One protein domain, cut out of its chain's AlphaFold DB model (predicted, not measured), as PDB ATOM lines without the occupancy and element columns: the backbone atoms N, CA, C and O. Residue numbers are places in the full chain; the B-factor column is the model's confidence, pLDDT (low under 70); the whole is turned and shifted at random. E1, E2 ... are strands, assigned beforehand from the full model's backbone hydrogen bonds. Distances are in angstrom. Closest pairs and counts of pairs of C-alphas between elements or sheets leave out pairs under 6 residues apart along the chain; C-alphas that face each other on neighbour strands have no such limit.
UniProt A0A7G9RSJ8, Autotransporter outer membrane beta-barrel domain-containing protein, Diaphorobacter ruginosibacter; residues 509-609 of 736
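This is residues 509 to 609 of the 736 residues of the protein "Autotransporter outer membrane beta-barrel domain-containing protein" of Diaphorobacter ruginosibacter (UniProt A0A7G9RSJ8). The domain is an elongated, barrel-like shell that is only loosely closed: the five-strand sheet E3, E6, E10, E9, E8 curls like part of a barrel, and the smaller sheet E2, E5, E7 partly covers its open side. The short strand pair E1 and E4 runs across one end. The printed part has 101 residues with no named helix and ten named strands, E1 to E10 in order along the chain, and its class is all strand. The large sheet, in the order E3, E6, E10, E9, E8, is mixed, while E2, E5, E7 in that order and the pair E1, E4 are parallel throughout. The whole is compact, with a radius of gyration of the C-alphas of 13.0 A and spans of 37 by 22 by 19 A.

In the large sheet, E6 is the longest strand by residues, residues 562 to 571, 20.4 A from first to last C-alpha. It bends by 71 degrees at residue 568. E10, residues 601 to 608, is 22.8 A long and ends at C-alpha 608 (-11.211, 1.087, 43.134). E9, residues 591 to 598, is 20.1 A long and bends by 54 degrees at residue 595. The edge strands of this sheet are E3, residues 533 to 536, 9.9 A, and E8, residues 586 to 588, 7.1 A. In the second sheet, E5, residues 548 to 554, is 19.1 A long and begins at C-alpha 548 (-12.962, 25.853, 34.659). Its neighbours are E2, residues 517 to 522, 15.4 A, and E7, residues 580 to 582, 7.1 A. E1, residues 512 to 514, is 6.0 A long and begins at C-alpha 512 (-9.285, 29.536, 26.203), and E4, residues 540 to 542, is 6.9 A long.

From edge to edge of the large, strongly twisted sheet the way across it turns by 166 degrees. E8, E9 and E10 form a meander, each strand the antiparallel neighbour of the one before. In the hairpin E8 and E9, N 593 is 2.8 A from O 586, within hydrogen-bond range. In the hairpin E9 and E10, N 596 and O 603 are within hydrogen-bond range at 2.8 A. E10 and E6 are antiparallel at 159 degrees, with N 566 and O 604 at 2.8 A. E6 pairs in a staggered way, with E10 over residues 562 to 569 and with E3 over residues 569 to 571. E3 and E6 are parallel at 45 degrees, with N 536 and O 570 at 2.8 A. E2 and E5 are parallel at 28 degrees, with N 551 and O 518 at 2.8 A. E5 and E7 are parallel at 40 degrees, with N 550 and O 581 at 2.8 A. Between the two sheets, the closest C-alphas of E5 and E8 are those of Val 552 and Ala 586, 6.5 A. Those of E7 and E9 are Leu 582 and Leu 595, 6.5 A, and those of E2 and E3 are Ile 520 and Arg 533, 7.4 A. E2 and E6 are near each other, whereas E2 and E10 are apart. E1 and E4 are parallel at 26 degrees, with N 541 and O 512 at 2.8 A. The closest C-alphas of E1 and E5 are those of Gly 514 and Thr 548, 4.9 A.

The two C-alphas farthest apart are those of Thr 510 and Val 609, 39.4 A. The centres of E4 and E1 are the farthest from the mean of the C-alphas, at 14.9 A and 14.8 A. The printed part has no cut, and no link is long; the links E2 to E3, E5 to E6 and E6 to E7 are short, and the others are tight. The mean pLDDT of the printed part is 95.9, and no printed residue is under 70.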
ATOM      1  N   GLY A 509     -10.006  27.412  18.709       97.88
ATOM      2  CA  GLY A 509      -8.970  27.542  17.689       97.88
ATOM      3  C   GLY A 509      -7.671  28.176  18.175       97.88
ATOM      4  O   GLY A 509      -6.604  27.740  17.742       97.88
ATOM      5  N   THR A 510      -7.727  29.160  19.079       96.19
ATOM      6  CA  THR A 510      -6.520  29.857  19.560       96.19
ATOM      7  C   THR A 510      -6.276  29.656  21.047       96.19
ATOM      8  O   THR A 510      -5.410  28.873  21.407       96.19
ATOM      9  N   TYR A 511      -6.997  30.326  21.936       95.75
ATOM     10  CA  TYR A 511      -6.814  30.151  23.375       95.75
ATOM     11  C   TYR A 511      -8.134  30.236  24.128       95.75
ATOM     12  O   TYR A 511      -9.087  30.883  23.691       95.75
ATOM     13  N   LEU A 512      -8.163  29.562  25.274       98.19
ATOM     14  CA  LEU A 512      -9.285  29.536  26.203       98.19
ATOM     15  C   LEU A 512      -8.937  30.367  27.438       98.19
ATOM     16  O   LEU A 512      -7.918  30.111  28.084       98.19
ATOM     17  N   THR A 513      -9.812  31.289  27.821       97.62
ATOM     18  CA  THR A 513      -9.808  31.873  29.168       97.62
ATOM     19  C   THR A 513     -10.912  31.198  29.978       97.62
ATOM     20  O   THR A 513     -12.084  31.352  29.664       97.62
ATOM     21  N   GLY A 514     -10.544  30.379  30.964       93.06
ATOM     22  CA  GLY A 514     -11.475  29.601  31.790       93.06
ATOM     23  C   GLY A 514     -12.063  30.381  32.968       93.06
ATOM     24  O   GLY A 514     -11.681  31.523  33.207       93.06
ATOM     25  N   GLY A 515     -12.961  29.751  33.725       92.44
ATOM     26  CA  GLY A 515     -13.639  30.353  34.888       92.44
ATOM     27  C   GLY A 515     -15.118  29.993  35.022       92.44
ATOM     28  O   GLY A 515     -15.731  30.288  36.044       92.44
ATOM     29  N   GLY A 516     -15.674  29.352  33.994       97.12
ATOM     30  CA  GLY A 516     -17.040  28.847  33.928       97.12
ATOM     31  C   GLY A 516     -17.196  27.355  34.246       97.12
ATOM     32  O   GLY A 516     -16.265  26.697  34.715       97.12
ATOM     33  N   HIS A 517     -18.390  26.826  33.968       97.62
ATOM     34  CA  HIS A 517     -18.743  25.412  34.119       97.62
ATOM     35  C   HIS A 517     -18.875  24.724  32.757       97.62
ATOM     36  O   HIS A 517     -19.596  25.192  31.874       97.62
ATOM     37  N   LEU A 518     -18.236  23.567  32.617       98.19
ATOM     38  CA  LEU A 518     -18.314  22.684  31.462       98.19
ATOM     39  C   LEU A 518     -18.993  21.373  31.877       98.19
ATOM     40  O   LEU A 518     -18.371  20.534  32.527       98.19
ATOM     41  N   ALA A 519     -20.257  21.199  31.498       97.56
ATOM     42  CA  ALA A 519     -21.009  19.975  31.749       97.56
ATOM     43  C   ALA A 519     -20.847  18.987  30.590       97.56
ATOM     44  O   ALA A 519     -21.149  19.323  29.442       97.56
ATOM     45  N   ILE A 520     -20.390  17.780  30.914       97.69
ATOM     46  CA  ILE A 520     -20.056  16.715  29.967       97.69
ATOM     47  C   ILE A 520     -20.673  15.384  30.379       97.69
ATOM     48  O   ILE A 520     -20.768  15.053  31.565       97.69
ATOM     49  N   ASP A 521     -21.018  14.587  29.382       97.50
ATOM     50  CA  ASP A 521     -21.315  13.177  29.527       97.50
ATOM     51  C   ASP A 521     -20.042  12.344  29.376       97.50
ATOM     52  O   ASP A 521     -19.279  12.468  28.418       97.50
ATOM     53  N   THR A 522     -19.826  11.434  30.317       97.88
ATOM     54  CA  THR A 522     -18.706  10.494  30.287       97.88
ATOM     55  C   THR A 522     -19.201   9.093  30.592       97.88
ATOM     56  O   THR A 522     -19.863   8.857  31.601       97.88
ATOM     57  N   VAL A 523     -18.825   8.117  29.770       98.06
ATOM     58  CA  VAL A 523     -18.963   6.702  30.124       98.06
ATOM     59  C   VAL A 523     -17.913   6.395  31.194       98.06
ATOM     60  O   VAL A 523     -16.749   6.158  30.876       98.06
ATOM     61  N   LEU A 524     -18.297   6.410  32.475       97.56
ATOM     62  CA  LEU A 524     -17.382   6.097  33.578       97.56
ATOM     63  C   LEU A 524     -17.033   4.598  33.579       97.56
ATOM     64  O   LEU A 524     -17.729   3.778  34.178       97.56
ATOM     65  N   ALA A 525     -15.972   4.229  32.863       97.25
ATOM     66  CA  ALA A 525     -15.442   2.870  32.781       97.25
ATOM     67  C   ALA A 525     -13.899   2.891  32.749       97.25
ATOM     68  O   ALA A 525     -13.294   3.600  33.553       97.25
ATOM     69  N   GLY A 526     -13.260   2.071  31.911       96.69
ATOM     70  CA  GLY A 526     -11.800   1.939  31.861       96.69
ATOM     71  C   GLY A 526     -11.116   3.043  31.053       96.69
ATOM     72  O   GLY A 526     -11.751   4.001  30.604       96.69
ATOM     73  N   ASP A 527      -9.814   2.881  30.834       97.62
ATOM     74  CA  ASP A 527      -9.008   3.787  30.010       97.62
ATOM     75  C   ASP A 527      -9.633   4.028  28.626       97.62
ATOM     76  O   ASP A 527     -10.114   3.100  27.972       97.62
ATOM     77  N   GLY A 528      -9.608   5.284  28.168       94.94
ATOM     78  CA  GLY A 528     -10.089   5.654  26.833       94.94
ATOM     79  C   GLY A 528     -11.601   5.521  26.615       94.94
ATOM     80  O   GLY A 528     -12.043   5.546  25.466       94.94
ATOM     81  N   SER A 529     -12.395   5.380  27.683       98.19
ATOM     82  CA  SER A 529     -13.861   5.389  27.579       98.19
ATOM     83  C   SER A 529     -14.374   6.663  26.901       98.19
ATOM     84  O   SER A 529     -13.738   7.715  26.958       98.19
ATOM     85  N   ALA A 530     -15.528   6.569  26.239       97.94
ATOM     86  CA  ALA A 530     -16.115   7.713  25.553       97.94
ATOM     87  C   ALA A 530     -16.469   8.826  26.549       97.94
ATOM     88  O   ALA A 530     -17.019   8.570  27.621       97.94
ATOM     89  N   SER A 531     -16.169  10.059  26.163       98.00
ATOM     90  CA  SER A 531     -16.545  11.268  26.880       98.00
ATOM     91  C   SER A 531     -16.825  12.364  25.872       98.00
ATOM     92  O   SER A 531     -16.206  12.381  24.801       98.00
ATOM     93  N   ASP A 532     -17.671  13.313  26.247       98.56
ATOM     94  CA  ASP A 532     -17.585  14.632  25.647       98.56
ATOM     95  C   ASP A 532     -16.233  15.250  25.992       98.56
ATOM     96  O   ASP A 532     -15.626  14.942  27.029       98.56
ATOM     97  N   ARG A 533     -15.728  16.089  25.091       97.94
ATOM     98  CA  ARG A 533     -14.368  16.615  25.167       97.94
ATOM     99  C   ARG A 533     -14.301  18.096  24.856       97.94
ATOM    100  O   ARG A 533     -14.994  18.608  23.980       97.94
ATOM    101  N   LEU A 534     -13.354  18.748  25.515       98.69
ATOM    102  CA  LEU A 534     -12.871  20.071  25.154       98.69
ATOM    103  C   LEU A 534     -11.500  19.943  24.483       98.69
ATOM    104  O   LEU A 534     -10.595  19.294  25.003       98.69
ATOM    105  N   VAL A 535     -11.328  20.582  23.334       98.81
ATOM    106  CA  VAL A 535     -10.060  20.665  22.608       98.81
ATOM    107  C   VAL A 535      -9.668  22.131  22.493       98.81
ATOM    108  O   VAL A 535     -10.413  22.932  21.939       98.81
ATOM    109  N   VAL A 536      -8.492  22.492  22.996       98.75
ATOM    110  CA  VAL A 536      -7.928  23.842  22.895       98.75
ATOM    111  C   VAL A 536      -6.654  23.768  22.064       98.75
ATOM    112  O   VAL A 536      -5.678  23.129  22.458       98.75
ATOM    113  N   ASN A 537      -6.662  24.398  20.891       98.50
ATOM    114  CA  ASN A 537      -5.553  24.305  19.940       98.50
ATOM    115  C   ASN A 537      -4.341  25.183  20.293       98.50
ATOM    116  O   ASN A 537      -3.264  24.957  19.747       98.50
ATOM    117  N   GLY A 538      -4.477  26.118  21.229       97.62
ATOM    118  CA  GLY A 538      -3.356  26.842  21.830       97.62
ATOM    119  C   GLY A 538      -3.455  26.864  23.352       97.62
ATOM    120  O   GLY A 538      -3.617  25.812  23.971       97.62
ATOM    121  N   ASP A 539      -3.292  28.036  23.962       98.19
ATOM    122  CA  ASP A 539      -3.084  28.151  25.409       98.19
ATOM    123  C   ASP A 539      -4.391  28.149  26.213       98.19
ATOM    124  O   ASP A 539      -5.434  28.628  25.767       98.19
ATOM    125  N   VAL A 540      -4.314  27.678  27.456       98.50
ATOM    126  CA  VAL A 540      -5.359  27.840  28.472       98.50
ATOM    127  C   VAL A 540      -4.903  28.862  29.509       98.50
ATOM    128  O   VAL A 540      -3.773  28.827  29.997       98.50
ATOM    129  N   ARG A 541      -5.802  29.769  29.884       97.50
ATOM    130  CA  ARG A 541      -5.606  30.778  30.929       97.50
ATOM    131  C   ARG A 541      -6.685  30.625  31.993       97.50
ATOM    132  O   ARG A 541      -7.833  30.343  31.673       97.50
ATOM    133  N   ILE A 542      -6.320  30.836  33.254       96.25
ATOM    134  CA  ILE A 542      -7.279  30.914  34.362       96.25
ATOM    135  C   ILE A 542      -7.860  32.329  34.348       96.25
ATOM    136  O   ILE A 542      -7.105  33.294  34.480       96.25
ATOM    137  N   GLY A 543      -9.165  32.459  34.126       91.69
ATOM    138  CA  GLY A 543      -9.848  33.749  34.107       91.69
ATOM    139  C   GLY A 543     -10.259  34.221  35.497       91.69
ATOM    140  O   GLY A 543      -9.888  33.650  36.524       91.69
ATOM    141  N   SER A 544     -11.032  35.304  35.534       89.06
ATOM    142  CA  SER A 544     -11.448  35.954  36.781       89.06
ATOM    143  C   SER A 544     -12.424  35.115  37.613       89.06
ATOM    144  O   SER A 544     -12.460  35.285  38.831       89.06
ATOM    145  N   GLY A 545     -13.165  34.191  36.987       86.75
ATOM    146  CA  GLY A 545     -14.002  33.194  37.666       86.75
ATOM    147  C   GLY A 545     -13.222  32.063  38.350       86.75
ATOM    148  O   GLY A 545     -13.800  31.298  39.117       86.75
ATOM    149  N   GLY A 546     -11.904  31.977  38.131       94.75
ATOM    150  CA  GLY A 546     -11.058  30.900  38.640       94.75
ATOM    151  C   GLY A 546     -10.871  29.773  37.617       94.75
ATOM    152  O   GLY A 546     -10.817  30.044  36.414       94.75
ATOM    153  N   PRO A 547     -10.671  28.519  38.061       96.94
ATOM    154  CA  PRO A 547     -10.511  27.392  37.151       96.94
ATOM    155  C   PRO A 547     -11.834  27.028  36.473       96.94
ATOM    156  O   PRO A 547     -12.901  27.214  37.054       96.94
ATOM    157  N   THR A 548     -11.769  26.440  35.280       98.44
ATOM    158  CA  THR A 548     -12.962  25.853  34.659       98.44
ATOM    159  C   THR A 548     -13.408  24.635  35.467       98.44
ATOM    160  O   THR A 548     -12.630  23.702  35.695       98.44
ATOM    161  N   VAL A 549     -14.667  24.635  35.887       98.38
ATOM    162  CA  VAL A 549     -15.284  23.540  36.633       98.38
ATOM    163  C   VAL A 549     -15.853  22.527  35.646       98.38
ATOM    164  O   VAL A 549     -16.730  22.854  34.859       98.38
ATOM    165  N   ILE A 550     -15.371  21.289  35.681       98.31
ATOM    166  CA  ILE A 550     -15.886  20.194  34.858       98.31
ATOM    167  C   ILE A 550     -16.945  19.427  35.652       98.31
ATOM    168  O   ILE A 550     -16.656  18.844  36.702       98.31
ATOM    169  N   GLU A 551     -18.168  19.409  35.137       97.56
ATOM    170  CA  GLU A 551     -19.298  18.670  35.690       97.56
ATOM    171  C   GLU A 551     -19.505  17.388  34.885       97.56
ATOM    172  O   GLU A 551     -19.849  17.424  33.707       97.56
ATOM    173  N   VAL A 552     -19.268  16.243  35.523       97.50
ATOM    174  CA  VAL A 552     -19.287  14.937  34.860       97.50
ATOM    175  C   VAL A 552     -20.602  14.225  35.150       97.50
ATOM    176  O   VAL A 552     -20.906  13.924  36.307       97.50
ATOM    177  N   THR A 553     -21.340  13.888  34.098       95.94
ATOM    178  CA  THR A 553     -22.525  13.026  34.159       95.94
ATOM    179  C   THR A 553     -22.172  11.636  33.636       95.94
ATOM    180  O   THR A 553     -21.572  11.490  32.575       95.94
ATOM    181  N   ASN A 554     -22.516  10.584  34.385       95.81
ATOM    182  CA  ASN A 554     -22.228   9.216  33.955       95.81
ATOM    183  C   ASN A 554     -23.188   8.770  32.837       95.81
ATOM    184  O   ASN A 554     -24.353   8.468  33.103       95.81
ATOM    185  N   ALA A 555     -22.678   8.620  31.619       95.62
ATOM    186  CA  ALA A 555     -23.404   8.111  30.457       95.62
ATOM    187  C   ALA A 555     -23.445   6.571  30.440       95.62
ATOM    188  O   ALA A 555     -22.965   5.920  29.514       95.62
ATOM    189  N   ASN A 556     -24.022   5.972  31.486       94.44
ATOM    190  CA  ASN A 556     -24.192   4.518  31.641       94.44
ATOM    191  C   ASN A 556     -22.885   3.701  31.742       94.44
ATOM    192  O   ASN A 556     -22.864   2.511  31.420       94.44
ATOM    193  N   GLY A 557     -21.794   4.301  32.218       96.00
ATOM    194  CA  GLY A 557     -20.578   3.571  32.571       96.00
ATOM    195  C   GLY A 557     -20.783   2.673  33.794       96.00
ATOM    196  O   GLY A 557     -21.466   3.054  34.745       96.00
ATOM    197  N   ALA A 558     -20.195   1.475  33.772       94.25
ATOM    198  CA  ALA A 558     -20.312   0.485  34.849       94.25
ATOM    199  C   ALA A 558     -19.260   0.645  35.964       94.25
ATOM    200  O   ALA A 558     -19.360  -0.029  36.992       94.25
ATOM    201  N   GLY A 559     -18.270   1.515  35.773       94.50
ATOM    202  CA  GLY A 559     -17.078   1.620  36.606       94.50
ATOM    203  C   GLY A 559     -16.014   0.584  36.245       94.50
ATOM    204  O   GLY A 559     -16.303  -0.597  36.059       94.50
ATOM    205  N   ALA A 560     -14.767   1.035  36.140       96.06
ATOM    206  CA  ALA A 560     -13.580   0.191  36.056       96.06
ATOM    207  C   ALA A 560     -12.361   0.995  36.528       96.06
ATOM    208  O   ALA A 560     -12.449   2.215  36.672       96.06
ATOM    209  N   GLU A 561     -11.231   0.329  36.766       95.38
ATOM    210  CA  GLU A 561      -9.959   1.031  36.967       95.38
ATOM    211  C   GLU A 561      -9.512   1.665  35.648       95.38
ATOM    212  O   GLU A 561      -9.574   1.031  34.591       95.38
ATOM    213  N   ALA A 562      -9.061   2.911  35.724       96.38
ATOM    214  CA  ALA A 562      -8.619   3.700  34.588       96.38
ATOM    215  C   ALA A 562      -7.304   4.427  34.930       96.38
ATOM    216  O   ALA A 562      -7.303   5.646  35.125       96.38
ATOM    217  N   PRO A 563      -6.180   3.701  35.087       94.25
ATOM    218  CA  PRO A 563      -4.888   4.302  35.422       94.25
ATOM    219  C   PRO A 563      -4.294   5.139  34.275       94.25
ATOM    220  O   PRO A 563      -3.550   6.090  34.532       94.25
ATOM    221  N   GLY A 564      -4.605   4.807  33.017       92.81
ATOM    222  CA  GLY A 564      -4.295   5.624  31.840       92.81
ATOM    223  C   GLY A 564      -5.267   6.795  31.658       92.81
ATOM    224  O   GLY A 564      -4.885   7.834  31.120       92.81
ATOM    225  N   GLY A 565      -6.483   6.656  32.182       97.12
ATOM    226  CA  GLY A 565      -7.497   7.690  32.302       97.12
ATOM    227  C   GLY A 565      -8.427   7.830  31.096       97.12
ATOM    228  O   GLY A 565      -8.188   7.324  29.996       97.12
ATOM    229  N   ILE A 566      -9.520   8.553  31.318       98.56
ATOM    230  CA  ILE A 566     -10.500   8.967  30.314       98.56
ATOM    231  C   ILE A 566     -10.195  10.418  29.940       98.56
ATOM    232  O   ILE A 566     -10.215  11.292  30.805       98.56
ATOM    233  N   LEU A 567      -9.872  10.680  28.674       98.69
ATOM    234  CA  LEU A 567      -9.493  12.014  28.203       98.69
ATOM    235  C   LEU A 567     -10.705  12.951  28.187       98.69
ATOM    236  O   LEU A 567     -11.663  12.688  27.462       98.69
ATOM    237  N   LEU A 568     -10.615  14.064  28.918       98.50
ATOM    238  CA  LEU A 568     -11.649  15.102  28.942       98.50
ATOM    239  C   LEU A 568     -11.227  16.368  28.203       98.50
ATOM    240  O   LEU A 568     -12.020  16.957  27.470       98.50
ATOM    241  N   VAL A 569      -9.973  16.791  28.394       98.81
ATOM    242  CA  VAL A 569      -9.459  18.029  27.804       98.81
ATOM    243  C   VAL A 569      -8.142  17.772  27.092       98.81
ATOM    244  O   VAL A 569      -7.180  17.295  27.700       98.81
ATOM    245  N   THR A 570      -8.094  18.145  25.818       98.81
ATOM    246  CA  THR A 570      -6.862  18.238  25.035       98.81
ATOM    247  C   THR A 570      -6.421  19.694  24.978       98.81
ATOM    248  O   THR A 570      -7.208  20.551  24.585       98.81
ATOM    249  N   VAL A 571      -5.161  19.972  25.309       98.75
ATOM    250  CA  VAL A 571      -4.548  21.297  25.165       98.75
ATOM    251  C   VAL A 571      -3.269  21.155  24.348       98.75
ATOM    252  O   VAL A 571      -2.344  20.448  24.744       98.75
ATOM    253  N   ASN A 572      -3.219  21.825  23.199       98.31
ATOM    254  CA  ASN A 572      -2.070  21.778  22.291       98.31
ATOM    255  C   ASN A 572      -1.042  22.897  22.563       98.31
ATOM    256  O   ASN A 572       0.057  22.854  22.012       98.31
ATOM    257  N   GLY A 573      -1.377  23.870  23.421       97.50
ATOM    258  CA  GLY A 573      -0.467  24.893  23.946       97.50
ATOM    259  C   GLY A 573      -0.153  24.723  25.438       97.50
ATOM    260  O   GLY A 573      -0.066  23.610  25.963       97.50
ATOM    261  N   ALA A 574       0.044  25.837  26.142       97.81
ATOM    262  CA  ALA A 574       0.307  25.849  27.577       97.81
ATOM    263  C   ALA A 574      -0.971  25.589  28.397       97.81
ATOM    264  O   ALA A 574      -1.982  26.261  28.213       97.81
ATOM    265  N   SER A 575      -0.901  24.664  29.361       98.12
ATOM    266  CA  SER A 575      -1.972  24.400  30.334       98.12
ATOM    267  C   SER A 575      -1.452  24.584  31.766       98.12
ATOM    268  O   SER A 575      -0.730  23.712  32.265       98.12
ATOM    269  N   PRO A 576      -1.801  25.687  32.449       97.44
ATOM    270  CA  PRO A 576      -1.432  25.910  33.843       97.44
ATOM    271  C   PRO A 576      -1.966  24.819  34.778       97.44
ATOM    272  O   PRO A 576      -3.064  24.294  34.583       97.44
ATOM    273  N   ALA A 577      -1.208  24.513  35.833       96.06
ATOM    274  CA  ALA A 577      -1.679  23.630  36.893       96.06
ATOM    275  C   ALA A 577      -2.918  24.226  37.570       96.06
ATOM    276  O   ALA A 577      -2.956  25.414  37.889       96.06
ATOM    277  N   GLY A 578      -3.927  23.387  37.784       95.00
ATOM    278  CA  GLY A 578      -5.206  23.813  38.344       95.00
ATOM    279  C   GLY A 578      -6.087  24.606  37.382       95.00
ATOM    280  O   GLY A 578      -7.045  25.194  37.851       95.00
ATOM    281  N   ALA A 579      -5.812  24.636  36.068       97.50
ATOM    282  CA  ALA A 579      -6.695  25.295  35.097       97.50
ATOM    283  C   ALA A 579      -8.102  24.673  35.020       97.50
ATOM    284  O   ALA A 579      -9.062  25.368  34.684       97.50
ATOM    285  N   PHE A 580      -8.220  23.389  35.368       98.56
ATOM    286  CA  PHE A 580      -9.477  22.655  35.435       98.56
ATOM    287  C   PHE A 580      -9.616  21.947  36.785       98.56
ATOM    288  O   PHE A 580      -8.632  21.470  37.357       98.56
ATOM    289  N   VAL A 581     -10.847  21.862  37.284       97.81
ATOM    290  CA  VAL A 581     -11.213  21.156  38.524       97.81
ATOM    291  C   VAL A 581     -12.512  20.379  38.320       97.81
ATOM    292  O   VAL A 581     -13.295  20.723  37.442       97.81
ATOM    293  N   LEU A 582     -12.779  19.349  39.128       97.44
ATOM    294  CA  LEU A 582     -14.094  18.694  39.121       97.44
ATOM    295  C   LEU A 582     -15.099  19.475  39.966       97.44
ATOM    296  O   LEU A 582     -14.790  19.863  41.092       97.44
ATOM    297  N   GLY A 583     -16.314  19.638  39.441       93.31
ATOM    298  CA  GLY A 583     -17.434  20.262  40.154       93.31
ATOM    299  C   GLY A 583     -18.045  19.386  41.246       93.31
ATOM    300  O   GLY A 583     -18.739  19.885  42.129       93.31
ATOM    301  N   GLY A 584     -17.763  18.083  41.230       88.12
ATOM    302  CA  GLY A 584     -18.236  17.135  42.229       88.12
ATOM    303  C   GLY A 584     -17.556  15.772  42.105       88.12
ATOM    304  O   GLY A 584     -16.804  15.532  41.157       88.12
ATOM    305  N   PRO A 585     -17.789  14.869  43.070       83.56
ATOM    306  CA  PRO A 585     -17.239  13.521  43.020       83.56
ATOM    307  C   PRO A 585     -17.833  12.742  41.838       83.56
ATOM    308  O   PRO A 585     -19.049  12.589  41.738       83.56
ATOM    309  N   ALA A 586     -16.975  12.206  40.970       91.88
ATOM    310  CA  ALA A 586     -17.368  11.274  39.918       91.88
ATOM    311  C   ALA A 586     -17.161   9.837  40.422       91.88
ATOM    312  O   ALA A 586     -16.031   9.368  40.556       91.88
ATOM    313  N   THR A 587     -18.250   9.139  40.758       90.31
ATOM    314  CA  THR A 587     -18.194   7.800  41.367       90.31
ATOM    315  C   THR A 587     -19.214   6.846  40.768       90.31
ATOM    316  O   THR A 587     -20.376   7.211  40.597       90.31
ATOM    317  N   VAL A 588     -18.820   5.595  40.535       91.44
ATOM    318  CA  VAL A 588     -19.744   4.535  40.110       91.44
ATOM    319  C   VAL A 588     -19.271   3.173  40.617       91.44
ATOM    320  O   VAL A 588     -18.108   2.825  40.462       91.44
ATOM    321  N   ASN A 589     -20.160   2.397  41.245       87.88
ATOM    322  CA  ASN A 589     -19.900   1.017  41.694       87.88
ATOM    323  C   ASN A 589     -18.582   0.817  42.483       87.88
ATOM    324  O   ASN A 589     -17.882  -0.177  42.294       87.88
ATOM    325  N   GLY A 590     -18.236   1.759  43.366       86.12
ATOM    326  CA  GLY A 590     -17.004   1.711  44.169       86.12
ATOM    327  C   GLY A 590     -15.745   2.200  43.447       86.12
ATOM    328  O   GLY A 590     -14.668   2.190  44.032       86.12
ATOM    329  N   TYR A 591     -15.856   2.662  42.203       92.50
ATOM    330  CA  TYR A 591     -14.785   3.369  41.508       92.50
ATOM    331  C   TYR A 591     -14.921   4.866  41.745       92.50
ATOM    332  O   TYR A 591     -15.988   5.437  41.508       92.50
ATOM    333  N   VAL A 592     -13.838   5.491  42.201       92.38
ATOM    334  CA  VAL A 592     -13.747   6.941  42.383       92.38
ATOM    335  C   VAL A 592     -12.837   7.494  41.303       92.38
ATOM    336  O   VAL A 592     -11.683   7.079  41.202       92.38
ATOM    337  N   TYR A 593     -13.370   8.412  40.504       96.62
ATOM    338  CA  TYR A 593     -12.658   9.099  39.440       96.62
ATOM    339  C   TYR A 593     -12.179  10.463  39.944       96.62
ATOM    340  O   TYR A 593     -12.953  11.250  40.491       96.62
ATOM    341  N   ALA A 594     -10.894  10.735  39.746       95.75
ATOM    342  CA  ALA A 594     -10.242  11.997  40.045       95.75
ATOM    343  C   ALA A 594      -9.692  12.609  38.755       95.75
ATOM    344  O   ALA A 594      -9.234  11.900  37.858       95.75
ATOM    345  N   LEU A 595      -9.744  13.934  38.665       98.19
ATOM    346  CA  LEU A 595      -9.187  14.665  37.538       98.19
ATOM    347  C   LEU A 595      -7.689  14.880  37.756       98.19
ATOM    348  O   LEU A 595      -7.277  15.473  38.753       98.19
ATOM    349  N   GLU A 596      -6.888  14.421  36.803       97.62
ATOM    350  CA  GLU A 596      -5.436  14.555  36.814       97.62
ATOM    351  C   GLU A 596      -4.927  15.177  35.516       97.62
ATOM    352  O   GLU A 596      -5.350  14.819  34.412       97.62
ATOM    353  N   GLN A 597      -3.958  16.078  35.656       98.19
ATOM    354  CA  GLN A 597      -3.234  16.654  34.533       98.19
ATOM    355  C   GLN A 597      -2.050  15.749  34.150       98.19
ATOM    356  O   GLN A 597      -1.210  15.421  34.990       98.19
ATOM    357  N   VAL A 598      -1.955  15.365  32.874       97.81
ATOM    358  CA  VAL A 598      -0.839  14.591  32.306       97.81
ATOM    359  C   VAL A 598      -0.285  15.349  31.101       97.81
ATOM    360  O   VAL A 598      -0.907  15.415  30.040       97.81
ATOM    361  N   GLY A 599       0.898  15.948  31.266       97.00
ATOM    362  CA  GLY A 599       1.396  16.931  30.302       97.00
ATOM    363  C   GLY A 599       0.453  18.144  30.246       97.00
ATOM    364  O   GLY A 599       0.075  18.650  31.302       97.00
ATOM    365  N   PRO A 600       0.055  18.628  29.058       97.69
ATOM    366  CA  PRO A 600      -0.923  19.710  28.944       97.69
ATOM    367  C   PRO A 600      -2.389  19.229  29.023       97.69
ATOM    368  O   PRO A 600      -3.287  20.049  29.180       97.69
ATOM    369  N   ASN A 601      -2.641  17.917  28.954       98.56
ATOM    370  CA  ASN A 601      -3.982  17.334  28.846       98.56
ATOM    371  C   ASN A 601      -4.551  16.906  30.205       98.56
ATOM    372  O   ASN A 601      -3.804  16.683  31.161       98.56
ATOM    373  N   TRP A 602      -5.874  16.729  30.271       98.69
ATOM    374  CA  TRP A 602      -6.591  16.394  31.504       98.69
ATOM    375  C   TRP A 602      -7.434  15.131  31.356       98.69
ATOM    376  O   TRP A 602      -8.208  14.984  30.404       98.69
ATOM    377  N   TYR A 603      -7.288  14.234  32.330       98.62
ATOM    378  CA  TYR A 603      -7.876  12.900  32.326       98.62
ATOM    379  C   TYR A 603      -8.633  12.632  33.623       98.62
ATOM    380  O   TYR A 603      -8.163  12.991  34.701       98.62
ATOM    381  N   LEU A 604      -9.758  11.924  33.539       98.31
ATOM    382  CA  LEU A 604     -10.334  11.240  34.694       98.31
ATOM    383  C   LEU A 604      -9.631   9.906  34.890       98.31
ATOM    384  O   LEU A 604      -9.783   9.004  34.067       98.31
ATOM    385  N   LYS A 605      -8.906   9.758  35.992       97.50
ATOM    386  CA  LYS A 605      -8.341   8.474  36.405       97.50
ATOM    387  C   LYS A 605      -9.130   7.907  37.558       97.50
ATOM    388  O   LYS A 605      -9.545   8.654  38.439       97.50
ATOM    389  N   SER A 606      -9.321   6.597  37.570       96.12
ATOM    390  CA  SER A 606     -10.028   5.937  38.662       96.12
ATOM    391  C   SER A 606      -9.155   4.975  39.434       96.12
ATOM    392  O   SER A 606      -8.276   4.298  38.900       96.12
ATOM    393  N   THR A 607      -9.488   4.878  40.714       91.00
ATOM    394  CA  THR A 607      -9.058   3.791  41.585       91.00
ATOM    395  C   THR A 607     -10.291   3.108  42.149       91.00
ATOM    396  O   THR A 607     -11.352   3.726  42.315       91.00
ATOM    397  N   LYS A 608     -10.172   1.810  42.416       88.75
ATOM    398  CA  LYS A 608     -11.211   1.087  43.134       88.75
ATOM    399  C   LYS A 608     -11.080   1.368  44.626       88.75
ATOM    400  O   LYS A 608     -10.011   1.195  45.204       88.75
ATOM    401  N   VAL A 609     -12.181   1.766  45.248       84.38
ATOM    402  CA  VAL A 609     -12.309   1.855  46.699       84.38
ATOM    403  C   VAL A 609     -13.052   0.616  47.181       84.38
ATOM    404  O   VAL A 609     -14.144   0.300  46.703       84.38
TER     405      VAL A 609